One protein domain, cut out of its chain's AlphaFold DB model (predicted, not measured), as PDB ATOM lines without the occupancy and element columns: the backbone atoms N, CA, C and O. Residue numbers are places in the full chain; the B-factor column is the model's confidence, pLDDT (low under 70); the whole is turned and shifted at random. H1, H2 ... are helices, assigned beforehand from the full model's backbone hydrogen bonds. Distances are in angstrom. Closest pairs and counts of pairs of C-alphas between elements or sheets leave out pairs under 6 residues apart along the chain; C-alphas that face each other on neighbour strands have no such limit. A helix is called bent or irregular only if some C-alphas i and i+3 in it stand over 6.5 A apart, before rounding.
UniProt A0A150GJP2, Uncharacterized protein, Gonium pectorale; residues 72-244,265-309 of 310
ATOM      1  N   PRO A  72      13.612 -10.137  14.632       73.94
ATOM      2  CA  PRO A  72      15.032 -10.491  14.549       73.94
ATOM      3  C   PRO A  72      15.464 -11.483  15.640       73.94
ATOM      4  O   PRO A  72      16.292 -12.356  15.386       73.94
ATOM      5  N   ALA A  73      14.854 -11.425  16.829       78.50
ATOM      6  CA  ALA A  73      15.109 -12.392  17.894       78.50
ATOM      7  C   ALA A  73      14.564 -13.794  17.561       78.50
ATOM      8  O   ALA A  73      15.151 -14.797  17.966       78.50
ATOM      9  N   ALA A  74      13.441 -13.891  16.840       81.50
ATOM     10  CA  ALA A  74      12.921 -15.174  16.372       81.50
ATOM     11  C   ALA A  74      13.836 -15.782  15.300       81.50
ATOM     12  O   ALA A  74      14.176 -16.959  15.403       81.50
ATOM     13  N   VAL A  75      14.299 -14.967  14.345       85.38
ATOM     14  CA  VAL A  75      15.246 -15.391  13.301       85.38
ATOM     15  C   VAL A  75      16.551 -15.904  13.912       85.38
ATOM     16  O   VAL A  75      16.988 -16.998  13.568       85.38
ATOM     17  N   ALA A  76      17.139 -15.174  14.866       88.56
ATOM     18  CA  ALA A  76      18.369 -15.601  15.533       88.56
ATOM     19  C   ALA A  76      18.212 -16.959  16.239       88.56
ATOM     20  O   ALA A  76      19.079 -17.821  16.124       88.56
ATOM     21  N   ARG A  77      17.079 -17.198  16.916       90.06
ATOM     22  CA  ARG A  77      16.783 -18.508  17.525       90.06
ATOM     23  C   ARG A  77      16.663 -19.613  16.481       90.06
ATOM     24  O   ARG A  77      17.216 -20.683  16.677       90.06
ATOM     25  N   THR A  78      15.988 -19.360  15.362       90.19
ATOM     26  CA  THR A  78      15.884 -20.343  14.275       90.19
ATOM     27  C   THR A  78      17.250 -20.683  13.676       90.19
ATOM     28  O   THR A  78      17.523 -21.850  13.411       90.19
ATOM     29  N   LEU A  79      18.133 -19.698  13.501       92.25
ATOM     30  CA  LEU A  79      19.503 -19.941  13.040       92.25
ATOM     31  C   LEU A  79      20.303 -20.774  14.045       92.25
ATOM     32  O   LEU A  79      20.995 -21.707  13.648       92.25
ATOM     33  N   TRP A  80      20.153 -20.500  15.342       94.75
ATOM     34  CA  TRP A  80      20.748 -21.328  16.388       94.75
ATOM     35  C   TRP A  80      20.184 -22.748  16.421       94.75
ATOM     36  O   TRP A  80      20.954 -23.691  16.569       94.75
ATOM     37  N   ASP A  81      18.876 -22.934  16.229       93.62
ATOM     38  CA  ASP A  81      18.280 -24.266  16.089       93.62
ATOM     39  C   ASP A  81      18.924 -25.029  14.919       93.62
ATOM     40  O   ASP A  81      19.271 -26.202  15.065       93.62
ATOM     41  N   HIS A  82      19.137 -24.369  13.775       93.00
ATOM     42  CA  HIS A  82      19.833 -24.970  12.638       93.00
ATOM     43  C   HIS A  82      21.296 -25.306  12.941       93.00
ATOM     44  O   HIS A  82      21.748 -26.387  12.566       93.00
ATOM     45  N   GLU A  83      22.021 -24.427  13.633       95.25
ATOM     46  CA  GLU A  83      23.418 -24.657  14.006       95.25
ATOM     47  C   GLU A  83      23.567 -25.830  14.977       95.25
ATOM     48  O   GLU A  83      24.367 -26.741  14.760       95.25
ATOM     49  N   LEU A  84      22.727 -25.857  16.010       95.00
ATOM     50  CA  LEU A  84      22.696 -26.929  16.991       95.00
ATOM     51  C   LEU A  84      22.370 -28.276  16.336       95.00
ATOM     52  O   LEU A  84      23.027 -29.274  16.628       95.00
ATOM     53  N   LEU A  85      21.389 -28.315  15.427       93.19
ATOM     54  CA  LEU A  85      21.055 -29.534  14.686       93.19
ATOM     55  C   LEU A  85      22.168 -29.945  13.720       93.19
ATOM     56  O   LEU A  85      22.481 -31.131  13.641       93.19
ATOM     57  N   ARG A  86      22.814 -28.991  13.034       93.81
ATOM     58  CA  ARG A  86      23.967 -29.247  12.155       93.81
ATOM     59  C   ARG A  86      25.096 -29.933  12.925       93.81
ATOM     60  O   ARG A  86      25.606 -30.954  12.465       93.81
ATOM     61  N   ALA A  87      25.447 -29.411  14.099       94.38
ATOM     62  CA  ALA A  87      26.470 -29.992  14.962       94.38
ATOM     63  C   ALA A  87      26.051 -31.367  15.516       94.38
ATOM     64  O   ALA A  87      26.818 -32.329  15.450       94.38
ATOM     65  N   TYR A  88      24.809 -31.486  15.997       91.81
ATOM     66  CA  TYR A  88      24.269 -32.721  16.572       91.81
ATOM     67  C   TYR A  88      24.199 -33.875  15.554       91.81
ATOM     68  O   TYR A  88      24.619 -34.997  15.851       91.81
ATOM     69  N   ASP A  89      23.703 -33.613  14.343       90.69
ATOM     70  CA  ASP A  89      23.560 -34.613  13.275       90.69
ATOM     71  C   ASP A  89      24.871 -34.872  12.513       90.69
ATOM     72  O   ASP A  89      25.028 -35.919  11.873       90.69
ATOM     73  N   GLY A  90      25.839 -33.953  12.612       90.00
ATOM     74  CA  GLY A  90      27.185 -34.110  12.061       90.00
ATOM     75  C   GLY A  90      27.932 -35.314  12.643       90.00
ATOM     76  O   GLY A  90      28.692 -35.978  11.934       90.00
ATOM     77  N   VAL A  91      27.655 -35.679  13.900       89.50
ATOM     78  CA  VAL A  91      28.240 -36.856  14.563       89.50
ATOM     79  C   VAL A  91      27.432 -38.121  14.236       89.50
ATOM     80  O   VAL A  91      26.730 -38.709  15.068       89.50
ATOM     81  N   ARG A  92      27.530 -38.570  12.979       83.56
ATOM     82  CA  ARG A  92      26.836 -39.773  12.492       83.56
ATOM     83  C   ARG A  92      27.276 -41.022  13.259       83.56
ATOM     84  O   ARG A  92      28.462 -41.303  13.376       83.56
ATOM     85  N   GLY A  93      26.308 -41.789  13.766       79.06
ATOM     86  CA  GLY A  93      26.575 -43.007  14.545       79.06
ATOM     87  C   GLY A  93      27.131 -42.763  15.954       79.06
ATOM     88  O   GLY A  93      27.368 -43.726  16.677       79.06
ATOM     89  N   GLY A  94      27.303 -41.501  16.370       82.50
ATOM     90  CA  GLY A  94      27.742 -41.161  17.723       82.50
ATOM     91  C   GLY A  94      26.668 -41.419  18.777       82.50
ATOM     92  O   GLY A  94      25.467 -41.376  18.479       82.50
ATOM     93  N   SER A  95      27.117 -41.644  20.017       86.69
ATOM     94  CA  SER A  95      26.251 -41.755  21.194       86.69
ATOM     95  C   SER A  95      25.515 -40.434  21.473       86.69
ATOM     96  O   SER A  95      26.001 -39.372  21.070       86.69
ATOM     97  N   PRO A  96      24.378 -40.451  22.199       86.06
ATOM     98  CA  PRO A  96      23.664 -39.227  22.571       86.06
ATOM     99  C   PRO A  96      24.561 -38.192  23.266       86.06
ATOM    100  O   PRO A  96      24.496 -37.010  22.946       86.06
ATOM    101  N   SER A  97      25.468 -38.639  24.145       88.38
ATOM    102  CA  SER A  97      26.443 -37.764  24.808       88.38
ATOM    103  C   SER A  97      27.417 -37.104  23.831       88.38
ATOM    104  O   SER A  97      27.704 -35.923  23.978       88.38
ATOM    105  N   ALA A  98      27.914 -37.838  22.828       91.38
ATOM    106  CA  ALA A  98      28.846 -37.288  21.841       91.38
ATOM    107  C   ALA A  98      28.171 -36.247  20.935       91.38
ATOM    108  O   ALA A  98      28.775 -35.232  20.598       91.38
ATOM    109  N   ARG A  99      26.903 -36.471  20.575       92.88
ATOM    110  CA  ARG A  99      26.119 -35.504  19.793       92.88
ATOM    111  C   ARG A  99      25.781 -34.251  20.599       92.88
ATOM    112  O   ARG A  99      25.895 -33.147  20.077       92.88
ATOM    113  N   LEU A 100      25.409 -34.415  21.873       94.06
ATOM    114  CA  LEU A 100      25.207 -33.294  22.796       94.06
ATOM    115  C   LEU A 100      26.495 -32.479  22.966       94.06
ATOM    116  O   LEU A 100      26.435 -31.255  22.922       94.06
ATOM    117  N   ALA A 101      27.644 -33.145  23.120       95.56
ATOM    118  CA  ALA A 101      28.942 -32.482  23.218       95.56
ATOM    119  C   ALA A 101      29.251 -31.649  21.969       95.56
ATOM    120  O   ALA A 101      29.574 -30.479  22.107       95.56
ATOM    121  N   ALA A 102      29.032 -32.182  20.764       96.38
ATOM    122  CA  ALA A 102      29.225 -31.415  19.532       96.38
ATOM    123  C   ALA A 102      28.317 -30.173  19.447       96.38
ATOM    124  O   ALA A 102      28.760 -29.104  19.032       96.38
ATOM    125  N   ALA A 103      27.054 -30.285  19.869       96.62
ATOM    126  CA  ALA A 103      26.149 -29.138  19.930       96.62
ATOM    127  C   ALA A 103      26.598 -28.099  20.978       96.62
ATOM    128  O   ALA A 103      26.529 -26.895  20.731       96.62
ATOM    129  N   ALA A 104      27.089 -28.549  22.133       97.38
ATOM    130  CA  ALA A 104      27.654 -27.683  23.163       97.38
ATOM    131  C   ALA A 104      28.957 -27.003  22.691       97.38
ATOM    132  O   ALA A 104      29.156 -25.819  22.958       97.38
ATOM    133  N   ASP A 105      29.794 -27.700  21.920       97.69
ATOM    134  CA  ASP A 105      31.013 -27.158  21.312       97.69
ATOM    135  C   ASP A 105      30.704 -26.061  20.281       97.69
ATOM    136  O   ASP A 105      31.404 -25.049  20.208       97.69
ATOM    137  N   ALA A 106      29.616 -26.194  19.516       96.69
ATOM    138  CA  ALA A 106      29.153 -25.126  18.627       96.69
ATOM    139  C   ALA A 106      28.770 -23.856  19.414       96.69
ATOM    140  O   ALA A 106      29.121 -22.742  19.027       96.69
ATOM    141  N   VAL A 107      28.109 -24.012  20.568       97.62
ATOM    142  CA  VAL A 107      27.768 -22.883  21.450       97.62
ATOM    143  C   VAL A 107      29.016 -22.261  22.075       97.62
ATOM    144  O   VAL A 107      29.126 -21.036  22.119       97.62
ATOM    145  N   SER A 108      29.965 -23.073  22.542       97.06
ATOM    146  CA  SER A 108      31.182 -22.589  23.203       97.06
ATOM    147  C   SER A 108      32.155 -21.898  22.244       97.06
ATOM    148  O   SER A 108      32.860 -20.982  22.674       97.06
ATOM    149  N   SER A 109      32.170 -22.303  20.969       96.19
ATOM    150  CA  SER A 109      33.024 -21.732  19.921       96.19
ATOM    151  C   SER A 109      32.462 -20.446  19.322       96.19
ATOM    152  O   SER A 109      33.203 -19.476  19.196       96.19
ATOM    153  N   LEU A 110      31.166 -20.404  18.995       94.69
ATOM    154  CA  LEU A 110      30.536 -19.229  18.381       94.69
ATOM    155  C   LEU A 110      30.082 -18.184  19.415       94.69
ATOM    156  O   LEU A 110      30.046 -16.987  19.132       94.69
ATOM    157  N   GLY A 111      29.721 -18.623  20.620       94.06
ATOM    158  CA  GLY A 111      29.160 -17.770  21.665       94.06
ATOM    159  C   GLY A 111      29.996 -16.535  22.032       94.06
ATOM    160  O   GLY A 111      29.415 -15.448  22.077       94.06
ATOM    161  N   PRO A 112      31.326 -16.640  22.238       93.81
ATOM    162  CA  PRO A 112      32.161 -15.498  22.615       93.81
ATOM    163  C   PRO A 112      32.110 -14.340  21.608       93.81
ATOM    164  O   PRO A 112      32.070 -13.181  22.016       93.81
ATOM    165  N   ASP A 113      32.036 -14.645  20.310       90.81
ATOM    166  CA  ASP A 113      31.973 -13.638  19.243       90.81
ATOM    167  C   ASP A 113      30.617 -12.912  19.204       90.81
ATOM    168  O   ASP A 113      30.521 -11.782  18.715       90.81
ATOM    169  N   LEU A 114      29.564 -13.543  19.739       90.31
ATOM    170  CA  LEU A 114      28.198 -13.018  19.794       90.31
ATOM    171  C   LEU A 114      27.831 -12.416  21.162       90.31
ATOM    172  O   LEU A 114      26.854 -11.675  21.276       90.31
ATOM    173  N   HIS A 115      28.644 -12.628  22.194       87.38
ATOM    174  CA  HIS A 115      28.483 -11.990  23.499       87.38
ATOM    175  C   HIS A 115      28.782 -10.470  23.428       87.38
ATOM    176  O   HIS A 115      29.597 -10.040  22.602       87.38
ATOM    177  N   PRO A 116      28.137  -9.599  24.233       85.00
ATOM    178  CA  PRO A 116      27.030  -9.828  25.168       85.00
ATOM    179  C   PRO A 116      25.634  -9.591  24.564       85.00
ATOM    180  O   PRO A 116      24.704  -9.258  25.293       85.00
ATOM    181  N   ASP A 117      25.478  -9.679  23.243       83.38
ATOM    182  CA  ASP A 117      24.231  -9.296  22.582       83.38
ATOM    183  C   ASP A 117      23.150 -10.377  22.740       83.38
ATOM    184  O   ASP A 117      23.196 -11.414  22.084       83.38
ATOM    185  N   ASP A 118      22.142 -10.115  23.578       81.38
ATOM    186  CA  ASP A 118      21.009 -11.023  23.816       81.38
ATOM    187  C   ASP A 118      20.185 -11.320  22.546       81.38
ATOM    188  O   ASP A 118      19.451 -12.314  22.506       81.38
ATOM    189  N   LEU A 119      20.274 -10.467  21.512       84.25
ATOM    190  CA  LEU A 119      19.611 -10.701  20.229       84.25
ATOM    191  C   LEU A 119      20.254 -11.884  19.500       84.25
ATOM    192  O   LEU A 119      19.552 -12.806  19.083       84.25
ATOM    193  N   THR A 120      21.577 -11.846  19.335       87.44
ATOM    194  CA  THR A 120      22.335 -12.854  18.583       87.44
ATOM    195  C   THR A 120      22.844 -14.004  19.435       87.44
ATOM    196  O   THR A 120      23.071 -15.087  18.899       87.44
ATOM    197  N   LEU A 121      22.915 -13.840  20.755       91.25
ATOM    198  CA  LEU A 121      23.219 -14.886  21.724       91.25
ATOM    199  C   LEU A 121      22.044 -15.078  22.704       91.25
ATOM    200  O   LEU A 121      22.126 -14.694  23.874       91.25
ATOM    201  N   PRO A 122      20.931 -15.701  22.273       91.69
ATOM    202  CA  PRO A 122      19.764 -15.921  23.120       91.69
ATOM    203  C   PRO A 122      20.018 -17.063  24.122       91.69
ATOM    204  O   PRO A 122      19.480 -18.162  23.986       91.69
ATOM    205  N   LEU A 123      20.820 -16.814  25.162       92.25
ATOM    206  CA  LEU A 123      21.317 -17.840  26.095       92.25
ATOM    207  C   LEU A 123      20.224 -18.722  26.705       92.25
ATOM    208  O   LEU A 123      20.411 -19.926  26.844       92.25
ATOM    209  N   ALA A 124      19.068 -18.148  27.050       91.25
ATOM    210  CA  ALA A 124      17.959 -18.921  27.606       91.25
ATOM    211  C   ALA A 124      17.378 -19.936  26.611       91.25
ATOM    212  O   ALA A 124      16.975 -21.025  27.013       91.25
ATOM    213  N   HIS A 125      17.356 -19.592  25.323       91.06
ATOM    214  CA  HIS A 125      16.954 -20.509  24.264       91.06
ATOM    215  C   HIS A 125      18.004 -21.607  24.063       91.06
ATOM    216  O   HIS A 125      17.643 -22.780  24.008       91.06
ATOM    217  N   LEU A 126      19.292 -21.248  24.041       94.62
ATOM    218  CA  LEU A 126      20.391 -22.208  23.884       94.62
ATOM    219  C   LEU A 126      20.450 -23.216  25.029       94.62
ATOM    220  O   LEU A 126      20.463 -24.420  24.781       94.62
ATOM    221  N   ALA A 127      20.401 -22.736  26.274       94.94
ATOM    222  CA  ALA A 127      20.340 -23.591  27.452       94.94
ATOM    223  C   ALA A 127      19.141 -24.542  27.362       94.94
ATOM    224  O   ALA A 127      19.306 -25.751  27.468       94.94
ATOM    225  N   TRP A 128      17.947 -24.024  27.059       91.69
ATOM    226  CA  TRP A 128      16.756 -24.858  26.905       91.69
ATOM    227  C   TRP A 128      16.910 -25.940  25.826       91.69
ATOM    228  O   TRP A 128      16.584 -27.099  26.072       91.69
ATOM    229  N   ARG A 129      17.431 -25.598  24.643       91.88
ATOM    230  CA  ARG A 129      17.616 -26.559  23.548       91.88
ATOM    231  C   ARG A 129      18.614 -27.655  23.890       91.88
ATOM    232  O   ARG A 129      18.318 -28.820  23.631       91.88
ATOM    233  N   LEU A 130      19.740 -27.308  24.503       94.94
ATOM    234  CA  LEU A 130      20.733 -28.285  24.948       94.94
ATOM    235  C   LEU A 130      20.161 -29.219  26.025       94.94
ATOM    236  O   LEU A 130      20.350 -30.430  25.956       94.94
ATOM    237  N   GLU A 131      19.384 -28.686  26.970       93.12
ATOM    238  CA  GLU A 131      18.707 -29.487  27.997       93.12
ATOM    239  C   GLU A 131      17.644 -30.411  27.373       93.12
ATOM    240  O   GLU A 131      17.521 -31.582  27.746       93.12
ATOM    241  N   CYS A 132      16.922 -29.937  26.351       88.81
ATOM    242  CA  CYS A 132      16.013 -30.771  25.571       88.81
ATOM    243  C   CYS A 132      16.731 -31.893  24.815       88.81
ATOM    244  O   CYS A 132      16.182 -33.000  24.758       88.81
ATOM    245  N   MET A 133      17.916 -31.629  24.254       89.88
ATOM    246  CA  MET A 133      18.760 -32.646  23.619       89.88
ATOM    247  C   MET A 133      19.232 -33.689  24.620       89.88
ATOM    248  O   MET A 133      19.084 -34.885  24.373       89.88
ATOM    249  N   ALA A 134      19.728 -33.249  25.774       90.69
ATOM    250  CA  ALA A 134      20.134 -34.129  26.861       90.69
ATOM    251  C   ALA A 134      18.981 -35.021  27.344       90.69
ATOM    252  O   ALA A 134      19.170 -36.211  27.577       90.69
ATOM    253  N   ALA A 135      17.769 -34.466  27.428       86.19
ATOM    254  CA  ALA A 135      16.564 -35.210  27.781       86.19
ATOM    255  C   ALA A 135      16.027 -36.103  26.643       86.19
ATOM    256  O   ALA A 135      15.034 -36.804  26.839       86.19
ATOM    257  N   GLY A 136      16.622 -36.053  25.445       83.81
ATOM    258  CA  GLY A 136      16.144 -36.768  24.257       83.81
ATOM    259  C   GLY A 136      14.796 -36.268  23.725       83.81
ATOM    260  O   GLY A 136      14.149 -36.956  22.942       83.81
ATOM    261  N   SER A 137      14.353 -35.086  24.156       80.56
ATOM    262  CA  SER A 137      13.065 -34.481  23.778       80.56
ATOM    263  C   SER A 137      13.138 -33.632  22.505       80.56
ATOM    264  O   SER A 137      12.111 -33.313  21.908       80.56
ATOM    265  N   TRP A 138      14.348 -33.280  22.065       85.69
ATOM    266  CA  TRP A 138      14.597 -32.569  20.816       85.69
ATOM    267  C   TRP A 138      15.970 -32.969  20.250       85.69
ATOM    268  O   TRP A 138      16.908 -33.055  21.033       85.69
ATOM    269  N   PRO A 139      16.125 -33.211  18.936       79.69
ATOM    270  CA  PRO A 139      15.106 -33.165  17.883       79.69
ATOM    271  C   PRO A 139      14.046 -34.272  17.999       79.69
ATOM    272  O   PRO A 139      14.328 -35.385  18.436       79.69
ATOM    273  N   ALA A 140      12.814 -33.993  17.556       67.88
ATOM    274  CA  ALA A 140      11.678 -34.924  17.664       67.88
ATOM    275  C   ALA A 140      11.920 -36.284  16.972       67.88
ATOM    276  O   ALA A 140      11.406 -37.311  17.414       67.88
ATOM    277  N   ALA A 141      12.745 -36.313  15.920       57.19
ATOM    278  CA  ALA A 141      13.145 -37.547  15.243       57.19
ATOM    279  C   ALA A 141      13.998 -38.469  16.138       57.19
ATOM    280  O   ALA A 141      13.865 -39.690  16.066       57.19
ATOM    281  N   ALA A 142      14.826 -37.899  17.023       55.28
ATOM    282  CA  ALA A 142      15.605 -38.667  17.992       55.28
ATOM    283  C   ALA A 142      14.710 -39.252  19.101       55.28
ATOM    284  O   ALA A 142      14.903 -40.401  19.498       55.28
ATOM    285  N   ALA A 143      13.682 -38.506  19.528       54.59
ATOM    286  CA  ALA A 143      12.698 -38.964  20.513       54.59
ATOM    287  C   ALA A 143      11.891 -40.182  20.019       54.59
ATOM    288  O   ALA A 143      11.627 -41.111  20.782       54.59
ATOM    289  N   ALA A 144      11.531 -40.207  18.730       50.31
ATOM    290  CA  ALA A 144      10.780 -41.308  18.123       50.31
ATOM    291  C   ALA A 144      11.628 -42.577  17.902       50.31
ATOM    292  O   ALA A 144      11.118 -43.686  18.048       50.31
ATOM    293  N   ALA A 145      12.919 -42.432  17.581       52.56
ATOM    294  CA  ALA A 145      13.822 -43.563  17.352       52.56
ATOM    295  C   ALA A 145      14.242 -44.275  18.655       52.56
ATOM    296  O   ALA A 145      14.400 -45.493  18.667       52.56
ATOM    297  N   GLY A 146      14.387 -43.532  19.760       49.81
ATOM    298  CA  GLY A 146      14.792 -44.080  21.061       49.81
ATOM    299  C   GLY A 146      13.722 -44.913  21.777       49.81
ATOM    300  O   GLY A 146      14.053 -45.700  22.657       49.81
ATOM    301  N   ALA A 147      12.447 -44.792  21.392       51.09
ATOM    302  CA  ALA A 147      11.349 -45.536  22.015       51.09
ATOM    303  C   ALA A 147      11.343 -47.043  21.674       51.09
ATOM    304  O   ALA A 147      10.662 -47.814  22.346       51.09
ATOM    305  N   ALA A 148      12.088 -47.465  20.645       52.72
ATOM    306  CA  ALA A 148      12.107 -48.849  20.168       52.72
ATOM    307  C   ALA A 148      13.281 -49.695  20.708       52.72
ATOM    308  O   ALA A 148      13.253 -50.914  20.557       52.72
ATOM    309  N   ASP A 149      14.290 -49.085  21.345       63.16
ATOM    310  CA  ASP A 149      15.498 -49.776  21.821       63.16
ATOM    311  C   ASP A 149      15.815 -49.408  23.283       63.16
ATOM    312  O   ASP A 149      16.192 -48.280  23.608       63.16
ATOM    313  N   ALA A 150      15.688 -50.392  24.177       63.12
ATOM    314  CA  ALA A 150      15.970 -50.237  25.603       63.12
ATOM    315  C   ALA A 150      17.434 -49.844  25.891       63.12
ATOM    316  O   ALA A 150      17.695 -49.126  26.860       63.12
ATOM    317  N   GLY A 151      18.386 -50.262  25.048       63.50
ATOM    318  CA  GLY A 151      19.794 -49.878  25.159       63.50
ATOM    319  C   GLY A 151      20.024 -48.409  24.801       63.50
ATOM    320  O   GLY A 151      20.754 -47.705  25.500       63.50
ATOM    321  N   ALA A 152      19.338 -47.913  23.770       65.44
ATOM    322  CA  ALA A 152      19.373 -46.499  23.397       65.44
ATOM    323  C   ALA A 152      18.720 -45.608  24.468       65.44
ATOM    324  O   ALA A 152      19.246 -44.537  24.783       65.44
ATOM    325  N   ALA A 153      17.625 -46.066  25.081       66.00
ATOM    326  CA  ALA A 153      16.962 -45.360  26.177       66.00
ATOM    327  C   ALA A 153      17.844 -45.260  27.436       66.00
ATOM    328  O   ALA A 153      17.927 -44.192  28.046       66.00
ATOM    329  N   ALA A 154      18.551 -46.337  27.799       66.12
ATOM    330  CA  ALA A 154      19.503 -46.329  28.912       66.12
ATOM    331  C   ALA A 154      20.705 -45.406  28.639       66.12
ATOM    332  O   ALA A 154      21.100 -44.627  29.507       66.12
ATOM    333  N   ALA A 155      21.249 -45.425  27.416       68.62
ATOM    334  CA  ALA A 155      22.325 -44.520  27.015       68.62
ATOM    335  C   ALA A 155      21.889 -43.043  27.041       68.62
ATOM    336  O   ALA A 155      22.661 -42.182  27.458       68.62
ATOM    337  N   ALA A 156      20.648 -42.744  26.644       70.19
ATOM    338  CA  ALA A 156      20.078 -41.402  26.740       70.19
ATOM    339  C   ALA A 156      19.864 -40.961  28.199       70.19
ATOM    340  O   ALA A 156      20.134 -39.811  28.537       70.19
ATOM    341  N   ALA A 157      19.441 -41.866  29.088       72.12
ATOM    342  CA  ALA A 157      19.321 -41.574  30.517       72.12
ATOM    343  C   ALA A 157      20.683 -41.241  31.155       72.12
ATOM    344  O   ALA A 157      20.816 -40.199  31.790       72.12
ATOM    345  N   ALA A 158      21.716 -42.044  30.884       73.38
ATOM    346  CA  ALA A 158      23.073 -41.783  31.371       73.38
ATOM    347  C   ALA A 158      23.688 -40.498  30.778       73.38
ATOM    348  O   ALA A 158      24.475 -39.814  31.434       73.38
ATOM    349  N   ALA A 159      23.340 -40.152  29.533       74.38
ATOM    350  CA  ALA A 159      23.728 -38.882  28.922       74.38
ATOM    351  C   ALA A 159      23.041 -37.686  29.600       74.38
ATOM    352  O   ALA A 159      23.681 -36.663  29.822       74.38
ATOM    353  N   SER A 160      21.762 -37.829  29.956       79.25
ATOM    354  CA  SER A 160      20.986 -36.824  30.691       79.25
ATOM    355  C   SER A 160      21.546 -36.580  32.097       79.25
ATOM    356  O   SER A 160      21.612 -35.429  32.527       79.25
ATOM    357  N   GLU A 161      22.011 -37.616  32.801       81.44
ATOM    358  CA  GLU A 161      22.620 -37.482  34.135       81.44
ATOM    359  C   GLU A 161      23.896 -36.631  34.123       81.44
ATOM    360  O   GLU A 161      24.041 -35.744  34.960       81.44
ATOM    361  N   ARG A 162      24.779 -36.841  33.137       85.81
ATOM    362  CA  ARG A 162      26.049 -36.100  32.987       85.81
ATOM    363  C   ARG A 162      25.958 -34.878  32.071       85.81
ATOM    364  O   ARG A 162      26.970 -34.294  31.700       85.81
ATOM    365  N   SER A 163      24.752 -34.485  31.675       91.12
ATOM    366  CA  SER A 163      24.557 -33.394  30.716       91.12
ATOM    367  C   SER A 163      25.027 -32.039  31.248       91.12
ATOM    368  O   SER A 163      25.602 -31.255  30.495       91.12
ATOM    369  N   SER A 164      24.867 -31.786  32.548       93.75
ATOM    370  CA  SER A 164      25.302 -30.543  33.194       93.75
ATOM    371  C   SER A 164      26.815 -30.317  33.091       93.75
ATOM    372  O   SER A 164      27.243 -29.174  32.950       93.75
ATOM    373  N   GLU A 165      27.618 -31.388  33.078       93.56
ATOM    374  CA  GLU A 165      29.083 -31.345  32.923       93.56
ATOM    375  C   GLU A 165      29.522 -30.867  31.533       93.56
ATOM    376  O   GLU A 165      30.663 -30.451  31.356       93.56
ATOM    377  N   VAL A 166      28.625 -30.911  30.546       95.50
ATOM    378  CA  VAL A 166      28.889 -30.508  29.158       95.50
ATOM    379  C   VAL A 166      28.212 -29.174  28.843       95.50
ATOM    380  O   VAL A 166      28.837 -28.261  28.305       95.50
ATOM    381  N   ILE A 167      26.939 -29.032  29.220       97.50
ATOM    382  CA  ILE A 167      26.119 -27.857  28.901       97.50
ATOM    383  C   ILE A 167      26.620 -26.620  29.650       97.50
ATOM    384  O   ILE A 167      26.778 -25.556  29.048       97.50
ATOM    385  N   VAL A 168      26.890 -26.738  30.954       97.19
ATOM    386  CA  VAL A 168      27.262 -25.580  31.775       97.19
ATOM    387  C   VAL A 168      28.597 -24.975  31.332       97.19
ATOM    388  O   VAL A 168      28.616 -23.766  31.086       97.19
ATOM    389  N   PRO A 169      29.692 -25.745  31.150       97.50
ATOM    390  CA  PRO A 169      30.948 -25.176  30.662       97.50
ATOM    391  C   PRO A 169      30.817 -24.512  29.292       97.50
ATOM    392  O   PRO A 169      31.400 -23.451  29.077       97.50
ATOM    393  N   ALA A 170      30.010 -25.075  28.387       97.88
ATOM    394  CA  ALA A 170      29.772 -24.473  27.081       97.88
ATOM    395  C   ALA A 170      29.074 -23.109  27.179       97.88
ATOM    396  O   ALA A 170      29.515 -22.151  26.545       97.88
ATOM    397  N   LEU A 171      28.036 -22.987  28.013       97.62
ATOM    398  CA  LEU A 171      27.341 -21.716  28.248       97.62
ATOM    399  C   LEU A 171      28.231 -20.690  28.966       97.62
ATOM    400  O   LEU A 171      28.178 -19.497  28.662       97.62
ATOM    401  N   VAL A 172      29.065 -21.135  29.907       96.50
ATOM    402  CA  VAL A 172      30.036 -20.265  30.584       96.50
ATOM    403  C   VAL A 172      31.078 -19.767  29.581       96.50
ATOM    404  O   VAL A 172      31.327 -18.566  29.522       96.50
ATOM    405  N   SER A 173      31.614 -20.639  28.723       96.50
ATOM    406  CA  SER A 173      32.524 -20.251  27.635       96.50
ATOM    407  C   SER A 173      31.869 -19.251  26.681       96.50
ATOM    408  O   SER A 173      32.431 -18.189  26.422       96.50
ATOM    409  N   ALA A 174      30.636 -19.529  26.245       95.94
ATOM    410  CA  ALA A 174      29.854 -18.660  25.364       95.94
ATOM    411  C   ALA A 174      29.612 -17.257  25.940       95.94
ATOM    412  O   ALA A 174      29.417 -16.305  25.195       95.94
ATOM    413  N   THR A 175      29.632 -17.123  27.266       94.69
ATOM    414  CA  THR A 175      29.471 -15.847  27.976       94.69
ATOM    415  C   THR A 175      30.792 -15.276  28.477       94.69
ATOM    416  O   THR A 175      30.817 -14.531  29.458       94.69
ATOM    417  N   CYS A 176      31.898 -15.650  27.829       93.81
ATOM    418  CA  CYS A 176      33.251 -15.218  28.169       93.81
ATOM    419  C   CYS A 176      33.608 -15.461  29.648       93.81
ATOM    420  O   CYS A 176      34.295 -14.652  30.261       93.81
ATOM    421  N   GLY A 177      33.128 -16.558  30.239       92.94
ATOM    422  CA  GLY A 177      33.379 -16.922  31.636       92.94
ATOM    423  C   GLY A 177      32.343 -16.412  32.645       92.94
ATOM    424  O   GLY A 177      32.553 -16.556  33.845       92.94
ATOM    425  N   SER A 178      31.228 -15.813  32.214       92.50
ATOM    426  CA  SER A 178      30.242 -15.221  33.131       92.50
ATOM    427  C   SER A 178      29.294 -16.256  33.758       92.50
ATOM    428  O   SER A 178      28.170 -16.479  33.299       92.50
ATOM    429  N   THR A 179      29.702 -16.846  34.885       93.50
ATOM    430  CA  THR A 179      28.860 -17.768  35.675       93.50
ATOM    431  C   THR A 179      27.574 -17.105  36.187       93.50
ATOM    432  O   THR A 179      26.517 -17.739  36.218       93.50
ATOM    433  N   THR A 180      27.599 -15.801  36.482       91.31
ATOM    434  CA  THR A 180      26.406 -15.015  36.842       91.31
ATOM    435  C   THR A 180      25.374 -14.954  35.714       91.31
ATOM    436  O   THR A 180      24.175 -15.077  35.981       91.31
ATOM    437  N   ALA A 181      25.799 -14.767  34.457       91.31
ATOM    438  CA  ALA A 181      24.877 -14.728  33.319       91.31
ATOM    439  C   ALA A 181      24.175 -16.082  33.141       91.31
ATOM    440  O   ALA A 181      22.947 -16.137  33.046       91.31
ATOM    441  N   VAL A 182      24.940 -17.175  33.203       95.44
ATOM    442  CA  VAL A 182      24.407 -18.541  33.107       95.44
ATOM    443  C   VAL A 182      23.476 -18.864  34.282       95.44
ATOM    444  O   VAL A 182      22.395 -19.415  34.079       95.44
ATOM    445  N   ARG A 183      23.811 -18.443  35.509       95.19
ATOM    446  CA  ARG A 183      22.938 -18.613  36.686       95.19
ATOM    447  C   ARG A 183      21.581 -17.952  36.469       95.19
ATOM    448  O   ARG A 183      20.547 -18.580  36.686       95.19
ATOM    449  N   ARG A 184      21.572 -16.702  35.997       92.25
ATOM    450  CA  ARG A 184      20.331 -15.961  35.712       92.25
ATOM    451  C   ARG A 184      19.481 -16.642  34.643       92.25
ATOM    452  O   ARG A 184      18.257 -16.583  34.728       92.25
ATOM    453  N   VAL A 185      20.105 -17.304  33.670       93.12
ATOM    454  CA  VAL A 185      19.398 -18.112  32.667       93.12
ATOM    455  C   VAL A 185      18.674 -19.285  33.324       93.12
ATOM    456  O   VAL A 185      17.474 -19.446  33.103       93.12
ATOM    457  N   TYR A 186      19.346 -20.061  34.177       94.25
ATOM    458  CA  TYR A 186      18.703 -21.176  34.879       94.25
ATOM    459  C   TYR A 186      17.643 -20.715  35.888       94.25
ATOM    460  O   TYR A 186      16.582 -21.333  35.972       94.25
ATOM    461  N   GLU A 187      17.849 -19.587  36.577       92.31
ATOM    462  CA  GLU A 187      16.800 -18.953  37.389       92.31
ATOM    463  C   GLU A 187      15.569 -18.617  36.545       92.31
ATOM    464  O   GLU A 187      14.442 -18.932  36.925       92.31
ATOM    465  N   ALA A 188      15.785 -18.012  35.377       89.50
ATOM    466  CA  ALA A 188      14.728 -17.685  34.436       89.50
ATOM    467  C   ALA A 188      13.982 -18.932  33.937       89.50
ATOM    468  O   ALA A 188      12.758 -18.887  33.826       89.50
ATOM    469  N   LEU A 189      14.682 -20.028  33.635       89.06
ATOM    470  CA  LEU A 189      14.064 -21.283  33.194       89.06
ATOM    471  C   LEU A 189      13.255 -21.943  34.323       89.06
ATOM    472  O   LEU A 189      12.115 -22.349  34.102       89.06
ATOM    473  N   LEU A 190      13.793 -21.989  35.544       88.62
ATOM    474  CA  LEU A 190      13.151 -22.637  36.694       88.62
ATOM    475  C   LEU A 190      11.976 -21.836  37.271       88.62
ATOM    476  O   LEU A 190      10.975 -22.437  37.680       88.62
ATOM    477  N   ALA A 191      12.063 -20.501  37.265       83.88
ATOM    478  CA  ALA A 191      10.988 -19.605  37.703       83.88
ATOM    479  C   ALA A 191       9.789 -19.605  36.738       83.88
ATOM    480  O   ALA A 191       8.655 -19.332  37.139       83.88
ATOM    481  N   ARG A 192      10.014 -19.908  35.454       69.31
ATOM    482  CA  ARG A 192       8.983 -19.881  34.410       69.31
ATOM    483  C   ARG A 192       8.233 -21.211  34.333       69.31
ATOM    484  O   ARG A 192       8.412 -21.991  33.408       69.31
ATOM    485  N   GLY A 193       7.301 -21.423  35.259       52.94
ATOM    486  CA  GLY A 193       6.257 -22.453  35.154       52.94
ATOM    487  C   GLY A 193       5.191 -22.141  34.088       52.94
ATOM    488  O   GLY A 193       4.014 -22.062  34.422       52.94
ATOM    489  N   GLY A 194       5.595 -21.922  32.829       46.66
ATOM    490  CA  GLY A 194       4.678 -21.893  31.677       46.66
ATOM    491  C   GLY A 194       4.109 -20.540  31.215       46.66
ATOM    492  O   GLY A 194       2.978 -20.499  30.759       46.66
ATOM    493  N   ARG A 195       4.811 -19.401  31.352       43.59
ATOM    494  CA  ARG A 195       4.348 -18.125  30.731       43.59
ATOM    495  C   ARG A 195       5.401 -17.281  30.018       43.59
ATOM    496  O   ARG A 195       5.056 -16.322  29.337       43.59
ATOM    497  N   GLY A 196       6.686 -17.593  30.170       43.50
ATOM    498  CA  GLY A 196       7.763 -16.811  29.550       43.50
ATOM    499  C   GLY A 196       8.343 -17.433  28.282       43.50
ATOM    500  O   GLY A 196       9.251 -16.852  27.691       43.50
ATOM    501  N   LEU A 197       7.854 -18.607  27.871       49.28
ATOM    502  CA  LEU A 197       8.459 -19.394  26.801       49.28
ATOM    503  C   LEU A 197       8.003 -18.991  25.394       49.28
ATOM    504  O   LEU A 197       8.641 -19.383  24.422       49.28
ATOM    505  N   ALA A 198       6.991 -18.129  25.263       49.69
ATOM    506  CA  ALA A 198       6.707 -17.458  23.990       49.69
ATOM    507  C   ALA A 198       7.950 -16.710  23.444       49.69
ATOM    508  O   ALA A 198       8.085 -16.518  22.240       49.69
ATOM    509  N   LEU A 199       8.899 -16.363  24.327       46.88
ATOM    510  CA  LEU A 199      10.199 -15.771  24.007       46.88
ATOM    511  C   LEU A 199      11.369 -16.771  23.957       46.88
ATOM    512  O   LEU A 199      12.479 -16.348  23.689       46.88
ATOM    513  N   ALA A 200      11.195 -18.066  24.219       45.78
ATOM    514  CA  ALA A 200      12.296 -19.042  24.152       45.78
ATOM    515  C   ALA A 200      12.013 -20.212  23.201       45.78
ATOM    516  O   ALA A 200      12.948 -20.821  22.706       45.78
ATOM    517  N   ALA A 201      10.753 -20.511  22.884       49.75
ATOM    518  CA  ALA A 201      10.390 -21.632  22.018       49.75
ATOM    519  C   ALA A 201      10.516 -21.341  20.511       49.75
ATOM    520  O   ALA A 201      10.424 -22.276  19.721       49.75
ATOM    521  N   GLY A 202      10.737 -20.083  20.111       44.69
ATOM    522  CA  GLY A 202      10.691 -19.691  18.700       44.69
ATOM    523  C   GLY A 202       9.262 -19.764  18.146       44.69
ATOM    524  O   GLY A 202       8.466 -20.632  18.500       44.69
ATOM    525  N   GLY A 203       8.888 -18.798  17.310       43.03
ATOM    526  CA  GLY A 203       7.578 -18.775  16.666       43.03
ATOM    527  C   GLY A 203       7.440 -19.941  15.688       43.03
ATOM    528  O   GLY A 203       7.905 -19.861  14.561       43.03
ATOM    529  N   GLY A 204       6.799 -21.026  16.115       40.75
ATOM    530  CA  GLY A 204       6.538 -22.192  15.279       40.75
ATOM    531  C   GLY A 204       5.389 -23.012  15.849       40.75
ATOM    532  O   GLY A 204       5.611 -23.933  16.625       40.75
ATOM    533  N   ALA A 205       4.165 -22.641  15.457       38.06
ATOM    534  CA  ALA A 205       2.877 -23.196  15.881       38.06
ATOM    535  C   ALA A 205       2.566 -23.065  17.387       38.06
ATOM    536  O   ALA A 205       3.333 -23.466  18.257       38.06
ATOM    537  N   ALA A 206       1.364 -22.583  17.714       41.56
ATOM    538  CA  ALA A 206       0.856 -22.484  19.088       41.56
ATOM    539  C   ALA A 206       0.935 -23.809  19.893       41.56
ATOM    540  O   ALA A 206       0.906 -23.785  21.120       41.56
ATOM    541  N   GLY A 207       1.093 -24.957  19.220       43.59
ATOM    542  CA  GLY A 207       1.336 -26.259  19.848       43.59
ATOM    543  C   GLY A 207       2.761 -26.481  20.382       43.59
ATOM    544  O   GLY A 207       2.923 -27.232  21.339       43.59
ATOM    545  N   GLY A 208       3.788 -25.821  19.832       54.72
ATOM    546  CA  GLY A 208       5.186 -26.001  20.250       54.72
ATOM    547  C   GLY A 208       5.509 -25.349  21.596       54.72
ATOM    548  O   GLY A 208       6.203 -25.937  22.423       54.72
ATOM    549  N   VAL A 209       4.939 -24.167  21.854       56.19
ATOM    550  CA  VAL A 209       5.094 -23.452  23.134       56.19
ATOM    551  C   VAL A 209       4.443 -24.245  24.265       56.19
ATOM    552  O   VAL A 209       5.090 -24.502  25.273       56.19
ATOM    553  N   ALA A 210       3.209 -24.719  24.070       58.56
ATOM    554  CA  ALA A 210       2.500 -25.523  25.063       58.56
ATOM    555  C   ALA A 210       3.205 -26.861  25.348       58.56
ATOM    556  O   ALA A 210       3.280 -27.283  26.499       58.56
ATOM    557  N   ALA A 211       3.767 -27.516  24.325       62.12
ATOM    558  CA  ALA A 211       4.542 -28.744  24.501       62.12
ATOM    559  C   ALA A 211       5.845 -28.501  25.278       62.12
ATOM    560  O   ALA A 211       6.203 -29.292  26.148       62.12
ATOM    561  N   ALA A 212       6.536 -27.394  25.008       61.50
ATOM    562  CA  ALA A 212       7.750 -27.037  25.727       61.50
ATOM    563  C   ALA A 212       7.460 -26.579  27.174       61.50
ATOM    564  O   ALA A 212       8.207 -26.918  28.089       61.50
ATOM    565  N   GLU A 213       6.335 -25.908  27.424       62.34
ATOM    566  CA  GLU A 213       5.854 -25.603  28.780       62.34
ATOM    567  C   GLU A 213       5.403 -26.864  29.540       62.34
ATOM    568  O   GLU A 213       5.681 -27.011  30.734       62.34
ATOM    569  N   ALA A 214       4.782 -27.827  28.855       65.94
ATOM    570  CA  ALA A 214       4.477 -29.140  29.419       65.94
ATOM    571  C   ALA A 214       5.763 -29.927  29.742       65.94
ATOM    572  O   ALA A 214       5.864 -30.552  30.795       65.94
ATOM    573  N   ALA A 215       6.787 -29.836  28.891       67.06
ATOM    574  CA  ALA A 215       8.088 -30.445  29.147       67.06
ATOM    575  C   ALA A 215       8.792 -29.802  30.354       67.06
ATOM    576  O   ALA A 215       9.300 -30.523  31.207       67.06
ATOM    577  N   LEU A 216       8.762 -28.471  30.488       66.75
ATOM    578  CA  LEU A 216       9.315 -27.742  31.642       66.75
ATOM    579  C   LEU A 216       8.572 -27.986  32.954       66.75
ATOM    580  O   LEU A 216       9.152 -27.838  34.030       66.75
ATOM    581  N   SER A 217       7.287 -28.321  32.882       71.44
ATOM    582  CA  SER A 217       6.501 -28.677  34.064       71.44
ATOM    583  C   SER A 217       6.677 -30.143  34.474       71.44
ATOM    584  O   SER A 217       6.294 -30.508  35.585       71.44
ATOM    585  N   SER A 218       7.331 -30.970  33.648       84.25
ATOM    586  CA  SER A 218       7.724 -32.328  34.026       84.25
ATOM    587  C   SER A 218       8.769 -32.308  35.140       84.25
ATOM    588  O   SER A 218       9.829 -31.692  35.002       84.25
ATOM    589  N   GLY A 219       8.513 -33.047  36.225       84.88
ATOM    590  CA  GLY A 219       9.439 -33.152  37.357       84.88
ATOM    591  C   GLY A 219      10.843 -33.611  36.949       84.88
ATOM    592  O   GLY A 219      11.826 -33.107  37.482       84.88
ATOM    593  N   ARG A 220      10.954 -34.473  35.926       86.94
ATOM    594  CA  ARG A 220      12.246 -34.936  35.393       86.94
ATOM    595  C   ARG A 220      13.059 -33.805  34.757       86.94
ATOM    596  O   ARG A 220      14.252 -33.699  35.015       86.94
ATOM    597  N   MET A 221      12.421 -32.960  33.945       88.81
ATOM    598  CA  MET A 221      13.093 -31.812  33.326       88.81
ATOM    599  C   MET A 221      13.476 -30.776  34.386       88.81
ATOM    600  O   MET A 221      14.581 -30.249  34.359       88.81
ATOM    601  N   ARG A 222      12.600 -30.522  35.369       90.88
ATOM    602  CA  ARG A 222      12.917 -29.615  36.484       90.88
ATOM    603  C   ARG A 222      14.106 -30.110  37.306       90.88
ATOM    604  O   ARG A 222      14.984 -29.310  37.607       90.88
ATOM    605  N   ALA A 223      14.177 -31.408  37.606       91.62
ATOM    606  CA  ALA A 223      15.325 -32.009  38.284       91.62
ATOM    607  C   ALA A 223      16.618 -31.876  37.458       91.62
ATOM    608  O   ALA A 223      17.658 -31.516  38.003       91.62
ATOM    609  N   GLN A 224      16.555 -32.082  36.137       93.00
ATOM    610  CA  GLN A 224      17.704 -31.882  35.245       93.00
ATOM    611  C   GLN A 224      18.182 -30.421  35.245       93.00
ATOM    612  O   GLN A 224      19.365 -30.163  35.455       93.00
ATOM    613  N   LEU A 225      17.266 -29.458  35.112       93.81
ATOM    614  CA  LEU A 225      17.592 -28.032  35.193       93.81
ATOM    615  C   LEU A 225      18.181 -27.646  36.556       93.81
ATOM    616  O   LEU A 225      19.086 -26.817  36.610       93.81
ATOM    617  N   LEU A 226      17.701 -28.246  37.652       95.00
ATOM    618  CA  LEU A 226      18.263 -28.045  38.989       95.00
ATOM    619  C   LEU A 226      19.683 -28.608  39.111       95.00
ATOM    620  O   LEU A 226      20.516 -27.958  39.737       95.00
ATOM    621  N   ARG A 227      19.992 -29.755  38.486       95.81
ATOM    622  CA  ARG A 227      21.372 -30.271  38.417       95.81
ATOM    623  C   ARG A 227      22.296 -29.272  37.731       95.81
ATOM    624  O   ARG A 227      23.324 -28.908  38.294       95.81
ATOM    625  N   SER A 228      21.912 -28.784  36.554       96.62
ATOM    626  CA  SER A 228      22.699 -27.778  35.834       96.62
ATOM    627  C   SER A 228      22.827 -26.476  36.632       96.62
ATOM    628  O   SER A 228      23.923 -25.929  36.745       96.62
ATOM    629  N   ALA A 229      21.751 -26.020  37.278       96.38
ATOM    630  CA  ALA A 229      21.783 -24.850  38.151       96.38
ATOM    631  C   ALA A 229      22.729 -25.033  39.351       96.38
ATOM    632  O   ALA A 229      23.474 -24.113  39.681       96.38
ATOM    633  N   ALA A 230      22.752 -26.212  39.979       96.62
ATOM    634  CA  ALA A 230      23.653 -26.513  41.089       96.62
ATOM    635  C   ALA A 230      25.129 -26.501  40.653       96.62
ATOM    636  O   ALA A 230      25.969 -25.942  41.365       96.62
ATOM    637  N   VAL A 231      25.446 -27.030  39.465       96.88
ATOM    638  CA  VAL A 231      26.798 -26.948  38.876       96.88
ATOM    639  C   VAL A 231      27.208 -25.490  38.656       96.88
ATOM    640  O   VAL A 231      28.293 -25.089  39.077       96.88
ATOM    641  N   VAL A 232      26.327 -24.660  38.084       96.75
ATOM    642  CA  VAL A 232      26.595 -23.223  37.886       96.75
ATOM    643  C   VAL A 232      26.790 -22.497  39.218       96.75
ATOM    644  O   VAL A 232      27.709 -21.694  39.346       96.75
ATOM    645  N   CYS A 233      25.957 -22.775  40.223       96.69
ATOM    646  CA  CYS A 233      26.091 -22.184  41.554       96.69
ATOM    647  C   CYS A 233      27.416 -22.576  42.227       96.69
ATOM    648  O   CYS A 233      28.032 -21.747  42.894       96.69
ATOM    649  N   SER A 234      27.878 -23.811  42.018       96.69
ATOM    650  CA  SER A 234      29.161 -24.300  42.539       96.69
ATOM    651  C   SER A 234      30.345 -23.609  41.850       96.69
ATOM    652  O   SER A 234      31.307 -23.211  42.511       96.69
ATOM    653  N   ALA A 235      30.254 -23.406  40.532       94.88
ATOM    654  CA  ALA A 235      31.234 -22.641  39.766       94.88
ATOM    655  C   ALA A 235      31.270 -21.168  40.211       94.88
ATOM    656  O   ALA A 235      32.334 -20.659  40.547       94.88
ATOM    657  N   ALA A 236      30.109 -20.517  40.339       93.69
ATOM    658  CA  ALA A 236      30.009 -19.137  40.815       93.69
ATOM    659  C   ALA A 236      30.560 -18.965  42.243       93.69
ATOM    660  O   ALA A 236      31.223 -17.972  42.541       93.69
ATOM    661  N   LEU A 237      30.327 -19.939  43.131       95.06
ATOM    662  CA  LEU A 237      30.921 -19.946  44.469       95.06
ATOM    663  C   LEU A 237      32.454 -20.023  44.396       95.06
ATOM    664  O   LEU A 237      33.138 -19.281  45.099       95.06
ATOM    665  N   SER A 238      32.983 -20.887  43.529       94.19
ATOM    666  CA  SER A 238      34.426 -21.052  43.318       94.19
ATOM    667  C   SER A 238      35.067 -19.775  42.752       94.19
ATOM    668  O   SER A 238      36.138 -19.365  43.205       94.19
ATOM    669  N   ASP A 239      34.388 -19.087  41.830       90.56
ATOM    670  CA  ASP A 239      34.820 -17.789  41.293       90.56
ATOM    671  C   ASP A 239      34.888 -16.724  42.399       90.56
ATOM    672  O   ASP A 239      35.883 -16.006  42.529       90.56
ATOM    673  N   LEU A 240      33.864 -16.659  43.260       90.12
ATOM    674  CA  LEU A 240      33.833 -15.736  44.398       90.12
ATOM    675  C   LEU A 240      34.953 -16.017  45.409       90.12
ATOM    676  O   LEU A 240      35.565 -15.072  45.911       90.12
ATOM    677  N   GLN A 241      35.239 -17.294  45.683       90.56
ATOM    678  CA  GLN A 241      36.290 -17.726  46.610       90.56
ATOM    679  C   GLN A 241      37.700 -17.489  46.062       90.56
ATOM    680  O   GLN A 241      38.589 -17.082  46.807       90.56
ATOM    681  N   SER A 242      37.909 -17.723  44.766       87.25
ATOM    682  CA  SER A 242      39.207 -17.502  44.116       87.25
ATOM    683  C   SER A 242      39.559 -16.016  43.995       87.25
ATOM    684  O   SER A 242      40.727 -15.671  43.821       87.25
ATOM    685  N   GLY A 243      38.564 -15.125  44.091       71.75
ATOM    686  CA  GLY A 243      38.755 -13.688  43.913       71.75
ATOM    687  C   GLY A 243      39.180 -13.312  42.492       71.75
ATOM    688  O   GLY A 243      39.625 -12.181  42.280       71.75
ATOM    689  N   ALA A 244      39.057 -14.236  41.532       57.66
ATOM    690  CA  ALA A 244      39.366 -13.982  40.139       57.66
ATOM    691  C   ALA A 244      38.451 -12.860  39.618       57.66
ATOM    692  O   ALA A 244      37.238 -12.890  39.853       57.66
ATOM    693  N   GLY A 265      30.924  -5.393  45.762       82.81
ATOM    694  CA  GLY A 265      30.396  -6.130  44.611       82.81
ATOM    695  C   GLY A 265      30.355  -7.637  44.866       82.81
ATOM    696  O   GLY A 265      29.337  -8.266  44.603       82.81
ATOM    697  N   ARG A 266      31.417  -8.193  45.467       84.81
ATOM    698  CA  ARG A 266      31.475  -9.612  45.852       84.81
ATOM    699  C   ARG A 266      30.457  -9.966  46.931       84.81
ATOM    700  O   ARG A 266      29.769 -10.961  46.775       84.81
ATOM    701  N   SER A 267      30.300  -9.133  47.961       87.75
ATOM    702  CA  SER A 267      29.281  -9.330  49.006       87.75
ATOM    703  C   SER A 267      27.858  -9.293  48.422       87.75
ATOM    704  O   SER A 267      27.037 -10.151  48.737       87.75
ATOM    705  N   ARG A 268      27.567  -8.388  47.469       90.06
ATOM    706  CA  ARG A 268      26.275  -8.379  46.750       90.06
ATOM    707  C   ARG A 268      26.066  -9.613  45.874       90.06
ATOM    708  O   ARG A 268      24.953 -10.130  45.836       90.06
ATOM    709  N   GLU A 269      27.096 -10.069  45.165       91.06
ATOM    710  CA  GLU A 269      26.990 -11.256  44.308       91.06
ATOM    711  C   GLU A 269      26.869 -12.541  45.138       91.06
ATOM    712  O   GLU A 269      26.030 -13.379  44.826       91.06
ATOM    713  N   ALA A 270      27.602 -12.655  46.250       92.81
ATOM    714  CA  ALA A 270      27.416 -13.704  47.253       92.81
ATOM    715  C   ALA A 270      26.001 -13.647  47.858       92.81
ATOM    716  O   ALA A 270      25.337 -14.669  48.022       92.81
ATOM    717  N   GLY A 271      25.500 -12.427  48.078       95.00
ATOM    718  CA  GLY A 271      24.094 -12.082  48.264       95.00
ATOM    719  C   GLY A 271      23.160 -12.828  47.320       95.00
ATOM    720  O   GLY A 271      22.433 -13.734  47.726       95.00
ATOM    721  N   ALA A 272      23.229 -12.462  46.046       94.25
ATOM    722  CA  ALA A 272      22.377 -13.007  45.003       94.25
ATOM    723  C   ALA A 272      22.546 -14.525  44.810       94.25
ATOM    724  O   ALA A 272      21.573 -15.202  44.480       94.25
ATOM    725  N   LEU A 273      23.756 -15.062  45.007       95.88
ATOM    726  CA  LEU A 273      24.033 -16.495  44.917       95.88
ATOM    727  C   LEU A 273      23.342 -17.276  46.040       95.88
ATOM    728  O   LEU A 273      22.702 -18.286  45.755       95.88
ATOM    729  N   ALA A 274      23.418 -16.802  47.286       96.50
ATOM    730  CA  ALA A 274      22.732 -17.432  48.412       96.50
ATOM    731  C   ALA A 274      21.206 -17.451  48.210       96.50
ATOM    732  O   ALA A 274      20.577 -18.493  48.391       96.50
ATOM    733  N   ASP A 275      20.622 -16.344  47.738       96.62
ATOM    734  CA  ASP A 275      19.180 -16.253  47.474       96.62
ATOM    735  C   ASP A 275      18.742 -17.155  46.298       96.62
ATOM    736  O   ASP A 275      17.618 -17.661  46.252       96.62
ATOM    737  N   ALA A 276      19.613 -17.357  45.304       95.19
ATOM    738  CA  ALA A 276      19.376 -18.304  44.217       95.19
ATOM    739  C   ALA A 276      19.446 -19.755  44.710       95.19
ATOM    740  O   ALA A 276      18.537 -20.538  44.434       95.19
ATOM    741  N   ALA A 277      20.486 -20.090  45.477       96.69
ATOM    742  CA  ALA A 277      20.684 -21.419  46.041       96.69
ATOM    743  C   ALA A 277      19.529 -21.826  46.969       96.69
ATOM    744  O   ALA A 277      19.038 -22.946  46.856       96.69
ATOM    745  N   ASP A 278      19.018 -20.906  47.796       97.19
ATOM    746  CA  ASP A 278      17.848 -21.154  48.648       97.19
ATOM    747  C   ASP A 278      16.591 -21.490  47.829       97.19
ATOM    748  O   ASP A 278      15.928 -22.503  48.064       97.19
ATOM    749  N   ARG A 279      16.294 -20.691  46.793       95.94
ATOM    750  CA  ARG A 279      15.149 -20.937  45.898       95.94
ATOM    751  C   ARG A 279      15.258 -22.282  45.183       95.94
ATOM    752  O   ARG A 279      14.257 -22.985  45.053       95.94
ATOM    753  N   PHE A 280      16.455 -22.651  44.731       95.94
ATOM    754  CA  PHE A 280      16.688 -23.943  44.088       95.94
ATOM    755  C   PHE A 280      16.583 -25.110  45.074       95.94
ATOM    756  O   PHE A 280      15.987 -26.126  44.723       95.94
ATOM    757  N   ALA A 281      17.081 -24.966  46.306       96.44
ATOM    758  CA  ALA A 281      16.971 -25.999  47.336       96.44
ATOM    759  C   ALA A 281      15.505 -26.260  47.711       96.44
ATOM    760  O   ALA A 281      15.077 -27.410  47.811       96.44
ATOM    761  N   LEU A 282      14.704 -25.198  47.855       95.81
ATOM    762  CA  LEU A 282      13.264 -25.309  48.098       95.81
ATOM    763  C   LEU A 282      12.539 -26.017  46.948       95.81
ATOM    764  O   LEU A 282      11.687 -26.872  47.193       95.81
ATOM    765  N   GLU A 283      12.884 -25.693  45.702       93.69
ATOM    766  CA  GLU A 283      12.290 -26.353  44.541       93.69
ATOM    767  C   GLU A 283      12.711 -27.827  44.438       93.69
ATOM    768  O   GLU A 283      11.873 -28.673  44.136       93.69
ATOM    769  N   ALA A 284      13.966 -28.163  44.751       94.62
ATOM    770  CA  ALA A 284      14.430 -29.547  44.796       94.62
ATOM    771  C   ALA A 284      13.638 -30.368  45.830       94.62
ATOM    772  O   ALA A 284      13.049 -31.395  45.485       94.62
ATOM    773  N   ARG A 285      13.487 -29.863  47.062       95.12
ATOM    774  CA  ARG A 285      12.657 -30.507  48.102       95.12
ATOM    775  C   ARG A 285      11.194 -30.657  47.682       95.12
ATOM    776  O   ARG A 285      10.546 -31.640  48.027       95.12
ATOM    777  N   ARG A 286      10.657 -29.695  46.922       94.06
ATOM    778  CA  ARG A 286       9.286 -29.760  46.393       94.06
ATOM    779  C   ARG A 286       9.106 -30.887  45.375       94.06
ATOM    780  O   ARG A 286       8.038 -31.494  45.343       94.06
ATOM    781  N   LEU A 287      10.106 -31.135  44.528       91.69
ATOM    782  CA  LEU A 287      10.078 -32.248  43.574       91.69
ATOM    783  C   LEU A 287      10.202 -33.602  44.284       91.69
ATOM    784  O   LEU A 287       9.559 -34.563  43.862       91.69
ATOM    785  N   GLY A 288      10.978 -33.650  45.371       91.62
ATOM    786  CA  GLY A 288      11.189 -34.842  46.189       91.62
ATOM    787  C   GLY A 288      12.012 -35.931  45.492       91.62
ATOM    788  O   GLY A 288      12.379 -35.826  44.322       91.62
ATOM    789  N   GLY A 289      12.306 -37.001  46.233       92.00
ATOM    790  CA  GLY A 289      13.145 -38.116  45.776       92.00
ATOM    791  C   GLY A 289      14.619 -37.974  46.184       92.00
ATOM    792  O   GLY A 289      15.060 -36.877  46.518       92.00
ATOM    793  N   PRO A 290      15.390 -39.077  46.171       91.25
ATOM    794  CA  PRO A 290      16.746 -39.109  46.727       91.25
ATOM    795  C   PRO A 290      17.704 -38.143  46.018       91.25
ATOM    796  O   PRO A 290      18.385 -37.371  46.684       91.25
ATOM    797  N   GLU A 291      17.685 -38.102  44.682       89.69
ATOM    798  CA  GLU A 291      18.516 -37.176  43.895       89.69
ATOM    799  C   GLU A 291      18.216 -35.704  44.218       89.69
ATOM    800  O   GLU A 291      19.117 -34.871  44.295       89.69
ATOM    801  N   CYS A 292      16.941 -35.362  44.413       92.62
ATOM    802  CA  CYS A 292      16.534 -33.997  44.726       92.62
ATOM    803  C   CYS A 292      16.920 -33.592  46.155       92.62
ATOM    804  O   CYS A 292      17.247 -32.431  46.383       92.62
ATOM    805  N   GLU A 293      16.911 -34.529  47.106       95.25
ATOM    806  CA  GLU A 293      17.397 -34.280  48.468       95.25
ATOM    807  C   GLU A 293      18.918 -34.066  48.492       95.25
ATOM    808  O   GLU A 293      19.400 -33.147  49.153       95.25
ATOM    809  N   GLU A 294      19.679 -34.842  47.714       95.31
ATOM    810  CA  GLU A 294      21.122 -34.626  47.540       95.31
ATOM    811  C   GLU A 294      21.416 -33.251  46.925       95.31
ATOM    812  O   GLU A 294      22.279 -32.515  47.415       95.31
ATOM    813  N   LEU A 295      20.652 -32.855  45.900       95.19
ATOM    814  CA  LEU A 295      20.741 -31.517  45.311       95.19
ATOM    815  C   LEU A 295      20.385 -30.416  46.310       95.19
ATOM    816  O   LEU A 295      21.075 -29.399  46.363       95.19
ATOM    817  N   ALA A 296      19.327 -30.603  47.103       96.75
ATOM    818  CA  ALA A 296      18.931 -29.641  48.123       96.75
ATOM    819  C   ALA A 296      20.045 -29.453  49.163       96.75
ATOM    820  O   ALA A 296      20.406 -28.315  49.455       96.75
ATOM    821  N   ALA A 297      20.644 -30.547  49.644       97.62
ATOM    822  CA  ALA A 297      21.755 -30.508  50.590       97.62
ATOM    823  C   ALA A 297      22.998 -29.812  50.008       97.62
ATOM    824  O   ALA A 297      23.632 -29.000  50.687       97.62
ATOM    825  N   LEU A 298      23.328 -30.078  48.738       97.44
ATOM    826  CA  LEU A 298      24.407 -29.382  48.032       97.44
ATOM    827  C   LEU A 298      24.140 -27.870  47.959       97.44
ATOM    828  O   LEU A 298      25.016 -27.062  48.275       97.44
ATOM    829  N   LEU A 299      22.925 -27.481  47.572       97.75
ATOM    830  CA  LEU A 299      22.518 -26.081  47.447       97.75
ATOM    831  C   LEU A 299      22.471 -25.362  48.803       97.75
ATOM    832  O   LEU A 299      22.883 -24.206  48.882       97.75
ATOM    833  N   ASP A 300      22.059 -26.037  49.879       97.88
ATOM    834  CA  ASP A 300      22.157 -25.504  51.243       97.88
ATOM    835  C   ASP A 300      23.612 -25.216  51.633       97.88
ATOM    836  O   ASP A 300      23.896 -24.177  52.234       97.88
ATOM    837  N   GLY A 301      24.537 -26.110  51.267       97.81
ATOM    838  CA  GLY A 301      25.972 -25.921  51.477       97.81
ATOM    839  C   GLY A 301      26.512 -24.705  50.721       97.81
ATOM    840  O   GLY A 301      27.225 -23.883  51.299       97.81
ATOM    841  N   ILE A 302      26.114 -24.541  49.454       97.44
ATOM    842  CA  ILE A 302      26.477 -23.369  48.641       97.44
ATOM    843  C   ILE A 302      25.911 -22.085  49.252       97.44
ATOM    844  O   ILE A 302      26.634 -21.095  49.362       97.44
ATOM    845  N   ARG A 303      24.644 -22.098  49.683       97.31
ATOM    846  CA  ARG A 303      24.007 -20.958  50.355       97.31
ATOM    847  C   ARG A 303      24.785 -20.551  51.602       97.31
ATOM    848  O   ARG A 303      25.148 -19.386  51.717       97.31
ATOM    849  N   ALA A 304      25.072 -21.496  52.496       97.56
ATOM    850  CA  ALA A 304      25.792 -21.220  53.736       97.56
ATOM    851  C   ALA A 304      27.198 -20.652  53.468       97.56
ATOM    852  O   ALA A 304      27.621 -19.694  54.114       97.56
ATOM    853  N   ALA A 305      27.905 -21.199  52.474       96.56
ATOM    854  CA  ALA A 305      29.212 -20.692  52.064       96.56
ATOM    855  C   ALA A 305      29.134 -19.274  51.472       96.56
ATOM    856  O   ALA A 305      29.989 -18.440  51.760       96.56
ATOM    857  N   ALA A 306      28.106 -18.981  50.674       94.12
ATOM    858  CA  ALA A 306      27.880 -17.654  50.111       94.12
ATOM    859  C   ALA A 306      27.474 -16.623  51.182       94.12
ATOM    860  O   ALA A 306      27.965 -15.497  51.162       94.12
ATOM    861  N   GLU A 307      26.642 -17.000  52.154       94.69
ATOM    862  CA  GLU A 307      26.275 -16.143  53.291       94.69
ATOM    863  C   GLU A 307      27.478 -15.785  54.165       94.69
ATOM    864  O   GLU A 307      27.590 -14.640  54.598       94.69
ATOM    865  N   ALA A 308      28.415 -16.717  54.363       94.00
ATOM    866  CA  ALA A 308      29.646 -16.467  55.114       94.00
ATOM    867  C   ALA A 308      30.582 -15.435  54.451       94.00
ATOM    868  O   ALA A 308      31.489 -14.926  55.107       94.00
ATOM    869  N   MET A 309      30.380 -15.130  53.163       89.25
ATOM    870  CA  MET A 309      31.152 -14.132  52.412       89.25
ATOM    871  C   MET A 309      30.473 -12.753  52.333       89.25
ATOM    872  O   MET A 309      31.041 -11.845  51.716       89.25
TER     873      MET A 309
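AT A GLANCE: This is residues 72 to 244 and 265 to 309 of the 310 residues of an uncharacterized protein of Gonium pectorale (UniProt A0A150GJP2). What is the main picture? Two helical bundles pack on each other: H1, H2, H3, H5 and H6, with H3 in the middle, and the up-and-down set H7, H9, H10 and H11, each running against the one before it in the chain. H4 and H8 lie at the outside, H4 near H5 and H8 near H3. What is it made of, and how dense is it? The 218 printed residues include eleven named helices, H1 to H11 in chain order, and no named strand: all helix. The whole is compact and rounded, with a radius of gyration of the C-alphas of 16.9 A and spans of 49 by 39 by 32 A.

IN THESE COORDINATES: Where do the first helices lie? H1, residues 72 to 90, is 26.7 A long and begins at C-alpha 72 (15.032, -10.491, 14.549). H2, residues 96 to 114, also 26.7 A, is only just irregular: C-alphas 109 and 112 are 6.8 A apart. Then come H3, 123 to 134, H4, 140 to 146, H5, 150 to 161, H6, 164 to 174, H7, 179 to 191, and H8, 206 to 217. Which close the printed part? H9, residues 219 to 242, spans 34.3 A, H10, 265 to 287, 33.1 A, and H11, 290 to 307, 25.7 A, ending at C-alpha 307 (26.275, -16.143, 53.291).

HOW THE PARTS SIT: What does the hub touch? H3 touches five helices, among them H2, its hairpin partner, at a shallow tilt of 12 degrees, closest C-alphas Leu 100 and Met 133, 6.5 A. H1 and H2 form a hairpin at a steep tilt of 41 degrees, closest C-alphas Tyr 88 and Arg 99, 4.6 A. H5 touches H2 with residues 155 to 159 alone, closest C-alphas Ser 97 and Ala 159, 5.1 A. How do the bundles meet? H9 touches H6 with residues 224 to 232 alone, closest C-alphas Ser 164 and Ser 228, 4.6 A. H7 touches H9, closest C-alphas Thr 179 and Ala 236, 5.4 A, and the hairpin H10 and H11 has Ala 281 and Ala 296 closest, 4.2 A. How are the helix backbones formed? Every O i to N i+4 pair is within hydrogen-bond range in H1, H3, H4, H5, H7, H9, H10 and H11, against 12 of 15 in H2, 6 of 7 in H6 and 7 of 8 in H8.

THE WHOLE: Where is the cut? Residues 245 to 264 are not printed, and C-alphas 244 and 265 are 12.7 A apart. Which link is long, and where is confidence low? H7 to H8 is a long link of 14 residues. The model's pLDDT is under 70 at residues 140 to 155, 192 to 216 and 244.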